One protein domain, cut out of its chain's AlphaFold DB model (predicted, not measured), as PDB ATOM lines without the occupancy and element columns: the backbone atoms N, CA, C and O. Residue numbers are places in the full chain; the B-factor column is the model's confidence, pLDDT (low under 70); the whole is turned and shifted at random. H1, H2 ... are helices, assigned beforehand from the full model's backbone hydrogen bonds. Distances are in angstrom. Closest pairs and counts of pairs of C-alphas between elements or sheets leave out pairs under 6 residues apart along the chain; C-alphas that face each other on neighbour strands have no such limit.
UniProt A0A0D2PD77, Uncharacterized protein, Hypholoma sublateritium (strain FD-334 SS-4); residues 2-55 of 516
ATOM      1  N   GLU A   2     161.338 153.605 162.458       56.41
ATOM      2  CA  GLU A   2     160.251 152.630 162.251       56.41
ATOM      3  C   GLU A   2     159.088 153.135 161.399       56.41
ATOM      4  O   GLU A   2     158.697 152.451 160.469       56.41
ATOM      5  N   LEU A   3     158.610 154.369 161.595       55.12
ATOM      6  CA  LEU A   3     157.541 154.941 160.755       55.12
ATOM      7  C   LEU A   3     157.891 154.948 159.257       55.12
ATOM      8  O   LEU A   3     157.022 154.789 158.404       55.12
ATOM      9  N   ARG A   4     159.178 155.120 158.933       57.38
ATOM     10  CA  ARG A   4     159.680 155.082 157.555       57.38
ATOM     11  C   ARG A   4     159.816 153.642 157.051       57.38
ATOM     12  O   ARG A   4     159.531 153.419 155.883       57.38
ATOM     13  N   GLY A   5     160.191 152.709 157.930       65.19
ATOM     14  CA  GLY A   5     160.225 151.269 157.659       65.19
ATOM     15  C   GLY A   5     158.833 150.702 157.387       65.19
ATOM     16  O   GLY A   5     158.620 150.134 156.331       65.19
ATOM     17  N   ILE A   6     157.850 150.999 158.238       59.78
ATOM     18  CA  ILE A   6     156.450 150.572 158.078       59.78
ATOM     19  C   ILE A   6     155.828 151.174 156.807       59.78
ATOM     20  O   ILE A   6     155.083 150.503 156.095       59.78
ATOM     21  N   LEU A   7     156.161 152.428 156.471       54.62
ATOM     22  CA  LEU A   7     155.740 153.047 155.207       54.62
ATOM     23  C   LEU A   7     156.386 152.395 153.976       54.62
ATOM     24  O   LEU A   7     155.721 152.274 152.947       54.62
ATOM     25  N   GLN A   8     157.658 151.997 154.068       62.12
ATOM     26  CA  GLN A   8     158.378 151.312 152.990       62.12
ATOM     27  C   GLN A   8     157.949 149.848 152.835       62.12
ATOM     28  O   GLN A   8     157.856 149.376 151.709       62.12
ATOM     29  N   GLU A   9     157.651 149.151 153.931       66.81
ATOM     30  CA  GLU A   9     157.208 147.753 153.928       66.81
ATOM     31  C   GLU A   9     155.776 147.594 153.418       66.81
ATOM     32  O   GLU A   9     155.471 146.610 152.752       66.81
ATOM     33  N   GLN A  10     154.882 148.546 153.705       57.62
ATOM     34  CA  GLN A  10     153.472 148.397 153.330       57.62
ATOM     35  C   GLN A  10     153.133 148.923 151.943       57.62
ATOM     36  O   GLN A  10     152.066 148.600 151.419       57.62
ATOM     37  N   THR A  11     153.985 149.753 151.347       53.75
ATOM     38  CA  THR A  11     153.594 150.481 150.150       53.75
ATOM     39  C   THR A  11     154.799 150.954 149.339       53.75
ATOM     40  O   THR A  11     155.559 151.798 149.805       53.75
ATOM     41  N   GLU A  12     154.875 150.575 148.059       67.94
ATOM     42  CA  GLU A  12     155.673 151.264 147.019       67.94
ATOM     43  C   GLU A  12     155.156 152.701 146.744       67.94
ATOM     44  O   GLU A  12     155.234 153.246 145.642       67.94
ATOM     45  N   VAL A  13     154.559 153.348 147.747       66.12
ATOM     46  CA  VAL A  13     153.923 154.653 147.641       66.12
ATOM     47  C   VAL A  13     155.018 155.703 147.740       66.12
ATOM     48  O   VAL A  13     155.372 156.225 148.797       66.12
ATOM     49  N   THR A  14     155.576 156.002 146.575       77.50
ATOM     50  CA  THR A  14     156.440 157.160 146.365       77.50
ATOM     51  C   THR A  14     155.639 158.456 146.523       77.50
ATOM     52  O   THR A  14     154.408 158.470 146.449       77.50
ATOM     53  N   THR A  15     156.334 159.586 146.685       78.00
ATOM     54  CA  THR A  15     155.705 160.921 146.734       78.00
ATOM     55  C   THR A  15     154.897 161.269 145.477       78.00
ATOM     56  O   THR A  15     154.163 162.251 145.495       78.00
ATOM     57  N   ALA A  16     155.034 160.494 144.395       82.94
ATOM     58  CA  ALA A  16     154.284 160.653 143.153       82.94
ATOM     59  C   ALA A  16     152.915 159.942 143.161       82.94
ATOM     60  O   ALA A  16     152.096 160.200 142.282       82.94
ATOM     61  N   HIS A  17     152.638 159.064 144.130       82.25
ATOM     62  CA  HIS A  17     151.403 158.282 144.144       82.25
ATOM     63  C   HIS A  17     150.189 159.149 144.544       82.25
ATOM     64  O   HIS A  17     150.219 159.802 145.598       82.25
ATOM     65  N   PRO A  18     149.077 159.138 143.778       83.25
ATOM     66  CA  PRO A  18     147.836 159.791 144.188       83.25
ATOM     67  C   PRO A  18     147.382 159.302 145.568       83.25
ATOM     68  O   PRO A  18     147.320 158.101 145.819       83.25
ATOM     69  N   GLY A  19     147.092 160.232 146.480       82.00
ATOM     70  CA  GLY A  19     146.695 159.896 147.852       82.00
ATOM     71  C   GLY A  19     147.847 159.593 148.820       82.00
ATOM     72  O   GLY A  19     147.569 159.175 149.942       82.00
ATOM     73  N   TYR A  20     149.109 159.860 148.454       80.19
ATOM     74  CA  TYR A  20     150.297 159.698 149.313       80.19
ATOM     75  C   TYR A  20     150.081 160.162 150.766       80.19
ATOM     76  O   TYR A  20     150.296 159.399 151.704       80.19
ATOM     77  N   PHE A  21     149.563 161.379 150.974       76.19
ATOM     78  CA  PHE A  21     149.300 161.906 152.321       76.19
ATOM     79  C   PHE A  21     148.206 161.144 153.082       76.19
ATOM     80  O   PHE A  21     148.310 160.984 154.296       76.19
ATOM     81  N   LYS A  22     147.172 160.645 152.391       82.94
ATOM     82  CA  LYS A  22     146.115 159.827 153.008       82.94
ATOM     83  C   LYS A  22     146.687 158.492 153.490       82.94
ATOM     84  O   LYS A  22     146.376 158.068 154.600       82.94
ATOM     85  N   ASN A  23     147.561 157.876 152.692       81.12
ATOM     86  CA  ASN A  23     148.253 156.642 153.062       81.12
ATOM     87  C   ASN A  23     149.233 156.866 154.220       81.12
ATOM     88  O   ASN A  23     149.244 156.072 155.155       81.12
ATOM     89  N   ILE A  24     149.965 157.987 154.225       79.94
ATOM     90  CA  ILE A  24     150.807 158.384 155.363       79.94
ATOM     91  C   ILE A  24     149.993 158.550 156.635       79.94
ATOM     92  O   ILE A  24     150.359 157.977 157.653       79.94
ATOM     93  N   ASN A  25     148.889 159.297 156.597       80.12
ATOM     94  CA  ASN A  25     148.074 159.505 157.791       80.12
ATOM     95  C   ASN A  25     147.505 158.181 158.308       80.12
ATOM     96  O   ASN A  25     147.529 157.941 159.507       80.12
ATOM     97  N   LYS A  26     147.080 157.280 157.411       86.06
ATOM     98  CA  LYS A  26     146.626 155.935 157.789       86.06
ATOM     99  C   LYS A  26     147.744 155.105 158.428       86.06
ATOM    100  O   LYS A  26     147.484 154.401 159.398       86.06
ATOM    101  N   ALA A  27     148.970 155.187 157.910       81.69
ATOM    102  CA  ALA A  27     150.131 154.526 158.499       81.69
ATOM    103  C   ALA A  27     150.479 155.117 159.872       81.69
ATOM    104  O   ALA A  27     150.675 154.360 160.813       81.69
ATOM    105  N   ILE A  28     150.468 156.447 160.017       81.50
ATOM    106  CA  ILE A  28     150.669 157.128 161.303       81.50
ATOM    107  C   ILE A  28     149.614 156.683 162.317       81.50
ATOM    108  O   ILE A  28     149.985 156.307 163.420       81.50
ATOM    109  N   SER A  29     148.327 156.655 161.952       85.12
ATOM    110  CA  SER A  29     147.263 156.180 162.847       85.12
ATOM    111  C   SER A  29     147.443 154.715 163.237       85.12
ATOM    112  O   SER A  29     147.227 154.367 164.388       85.12
ATOM    113  N   ARG A  30     147.864 153.847 162.308       86.44
ATOM    114  CA  ARG A  30     148.153 152.439 162.625       86.44
ATOM    115  C   ARG A  30     149.304 152.302 163.608       86.44
ATOM    116  O   ARG A  30     149.144 151.578 164.575       86.44
ATOM    117  N   VAL A  31     150.414 153.003 163.357       85.19
ATOM    118  CA  VAL A  31     151.571 153.014 164.259       85.19
ATOM    119  C   VAL A  31     151.149 153.531 165.623       85.19
ATOM    120  O   VAL A  31     151.392 152.859 166.609       85.19
ATOM    121  N   SER A  32     150.445 154.664 165.673       87.31
ATOM    122  CA  SER A  32     149.941 155.238 166.922       87.31
ATOM    123  C   SER A  32     149.067 154.255 167.700       87.31
ATOM    124  O   SER A  32     149.199 154.178 168.906       87.31
ATOM    125  N   ASN A  33     148.217 153.484 167.017       91.19
ATOM    126  CA  ASN A  33     147.339 152.501 167.656       91.19
ATOM    127  C   ASN A  33     148.049 151.184 168.021       91.19
ATOM    128  O   ASN A  33     147.448 150.350 168.695       91.19
ATOM    129  N   SER A  34     149.260 150.941 167.511       90.62
ATOM    130  CA  SER A  34     150.036 149.726 167.784       90.62
ATOM    131  C   SER A  34     151.150 149.934 168.807       90.62
ATOM    132  O   SER A  34     151.837 148.966 169.120       90.62
ATOM    133  N   LEU A  35     151.367 151.167 169.278       90.50
ATOM    134  CA  LEU A  35     152.335 151.446 170.333       90.50
ATOM    135  C   LEU A  35     151.848 150.799 171.633       90.50
ATOM    136  O   LEU A  35     150.687 150.921 172.017       90.50
ATOM    137  N   SER A  36     152.739 150.088 172.311       94.81
ATOM    138  CA  SER A  36     152.513 149.684 173.694       94.81
ATOM    139  C   SER A  36     152.533 150.909 174.615       94.81
ATOM    140  O   SER A  36     153.150 151.920 174.292       94.81
ATOM    141  N   VAL A  37     151.929 150.803 175.804       93.62
ATOM    142  CA  VAL A  37     151.896 151.897 176.801       93.62
ATOM    143  C   VAL A  37     153.300 152.446 177.105       93.62
ATOM    144  O   VAL A  37     153.485 153.649 177.249       93.62
ATOM    145  N   ALA A  38     154.314 151.574 177.154       93.38
ATOM    146  CA  ALA A  38     155.699 151.989 177.374       93.38
ATOM    147  C   ALA A  38     156.281 152.775 176.185       93.38
ATOM    148  O   ALA A  38     157.074 153.693 176.377       93.38
ATOM    149  N   GLU A  39     155.906 152.434 174.951       90.62
ATOM    150  CA  GLU A  39     156.347 153.161 173.759       90.62
ATOM    151  C   GLU A  39     155.597 154.487 173.590       90.62
ATOM    152  O   GLU A  39     156.204 155.471 173.164       90.62
ATOM    153  N   GLU A  40     154.313 154.541 173.954       89.50
ATOM    154  CA  GLU A  40     153.545 155.788 174.024       89.50
ATOM    155  C   GLU A  40     154.205 156.782 174.984       89.50
ATOM    156  O   GLU A  40     154.463 157.916 174.584       89.50
ATOM    157  N   ASP A  41     154.593 156.338 176.184       91.38
ATOM    158  CA  ASP A  41     155.285 157.173 177.177       91.38
ATOM    159  C   ASP A  41     156.647 157.684 176.664       91.38
ATOM    160  O   ASP A  41     157.014 158.848 176.849       91.38
ATOM    161  N   VAL A  42     157.385 156.858 175.911       90.62
ATOM    162  CA  VAL A  42     158.631 157.280 175.244       90.62
ATOM    163  C   VAL A  42     158.360 158.334 174.165       90.62
ATOM    164  O   VAL A  42     159.115 159.308 174.056       90.62
ATOM    165  N   VAL A  43     157.306 158.173 173.360       86.50
ATOM    166  CA  VAL A  43     156.921 159.148 172.327       86.50
ATOM    167  C   VAL A  43     156.466 160.455 172.966       86.50
ATOM    168  O   VAL A  43     156.913 161.517 172.534       86.50
ATOM    169  N   GLU A  44     155.635 160.397 174.002       90.12
ATOM    170  CA  GLU A  44     155.156 161.561 174.742       90.12
ATOM    171  C   GLU A  44     156.318 162.304 175.408       90.12
ATOM    172  O   GLU A  44     156.482 163.509 175.204       90.12
ATOM    173  N   THR A  45     157.224 161.579 176.067       91.44
ATOM    174  CA  THR A  45     158.459 162.136 176.632       91.44
ATOM    175  C   THR A  45     159.329 162.790 175.554       91.44
ATOM    176  O   THR A  45     159.871 163.881 175.755       91.44
ATOM    177  N   ALA A  46     159.453 162.174 174.375       85.62
ATOM    178  CA  ALA A  46     160.203 162.741 173.257       85.62
ATOM    179  C   ALA A  46     159.525 163.988 172.660       85.62
ATOM    180  O   ALA A  46     160.219 164.936 172.276       85.62
ATOM    181  N   MET A  47     158.191 164.023 172.594       84.62
ATOM    182  CA  MET A  47     157.430 165.202 172.174       84.62
ATOM    183  C   MET A  47     157.592 166.339 173.179       84.62
ATOM    184  O   MET A  47     157.988 167.427 172.771       84.62
ATOM    185  N   ALA A  48     157.415 166.071 174.472       89.19
ATOM    186  CA  ALA A  48     157.610 167.044 175.543       89.19
ATOM    187  C   ALA A  48     159.051 167.583 175.570       89.19
ATOM    188  O   ALA A  48     159.281 168.786 175.705       89.19
ATOM    189  N   SER A  49     160.048 166.713 175.367       88.50
ATOM    190  CA  SER A  49     161.451 167.117 175.225       88.50
ATOM    191  C   SER A  49     161.648 168.042 174.020       88.50
ATOM    192  O   SER A  49     162.288 169.090 174.122       88.50
ATOM    193  N   ARG A  50     161.041 167.708 172.879       84.06
ATOM    194  CA  ARG A  50     161.116 168.525 171.666       84.06
ATOM    195  C   ARG A  50     160.363 169.848 171.791       84.06
ATOM    196  O   ARG A  50     160.800 170.829 171.196       84.06
ATOM    197  N   GLU A  51     159.265 169.896 172.530       86.62
ATOM    198  CA  GLU A  51     158.544 171.134 172.838       86.62
ATOM    199  C   GLU A  51     159.377 172.051 173.730       86.62
ATOM    200  O   GLU A  51     159.458 173.247 173.457       86.62
ATOM    201  N   ARG A  52     160.086 171.486 174.717       88.06
ATOM    202  CA  ARG A  52     161.014 172.239 175.574       88.06
ATOM    203  C   ARG A  52     162.215 172.793 174.809       88.06
ATOM    204  O   ARG A  52     162.600 173.934 175.029       88.06
ATOM    205  N   VAL A  53     162.822 171.997 173.927       89.31
ATOM    206  CA  VAL A  53     164.039 172.393 173.189       89.31
ATOM    207  C   VAL A  53     163.716 173.231 171.943       89.31
ATOM    208  O   VAL A  53     164.508 174.074 171.524       89.31
ATOM    209  N   GLY A  54     162.552 173.014 171.336       90.94
ATOM    210  CA  GLY A  54     162.181 173.593 170.051       90.94
ATOM    211  C   GLY A  54     162.850 172.902 168.855       90.94
ATOM    212  O   GLY A  54     163.533 171.882 168.960       90.94
ATOM    213  N   ASN A  55     162.619 173.439 167.652       91.00
ATOM    214  CA  ASN A  55     163.328 172.978 166.450       91.00
ATOM    215  C   ASN A  55     164.729 173.603 166.377       91.00
ATOM    216  O   ASN A  55     164.944 174.689 166.908       91.00
TER     217      ASN A  55
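This is residues 2 to 55 of the 516 residues of an uncharacterized protein of Hypholoma sublateritium (strain FD-334 SS-4) (UniProt A0A0D2PD77). H1 crosses the middle of H2, and H3 turns away after H2 to make an open V with it. Residues 44 to 55, mostly of H3, stick out as an arm, and the loop of residues 14 to 19 stands free. The printed part has 54 residues with three named helices, H1, H2, H3, and no named strand. It is all helix and loose, with a radius of gyration of the C-alphas of 13.5 A and spans of 36 by 26 by 16 A.

H1, residues 2 to 10, touches H2, residues 20 to 34; the closest C-alphas, of Leu 7 and Ala 27, are 6.7 A apart. They run opposite ways at a steep tilt of 63 degrees. H2 and H3, residues 37 to 53, are close but not clearly touching; their closest C-alphas, of Ser 32 and Glu 40, are 8.0 A apart. They run opposite ways at a steep tilt of 59 degrees. H1 and H3 are apart. Every O i to N i+4 pair in H1, H2 and H3 is within hydrogen-bond range.

H1 begins at C-alpha 2 (160.251, 152.630, 162.251) and is 12.0 A long. H2 is 21.0 A long. H3 is 24.1 A long and ends at C-alpha 53 (164.039, 172.393, 173.189).

The C-alphas farthest apart, of Pro 18 and Arg 52, are 36.2 A apart. The printed part has no cut and no long link. Residues 2 to 13 have pLDDT under 70.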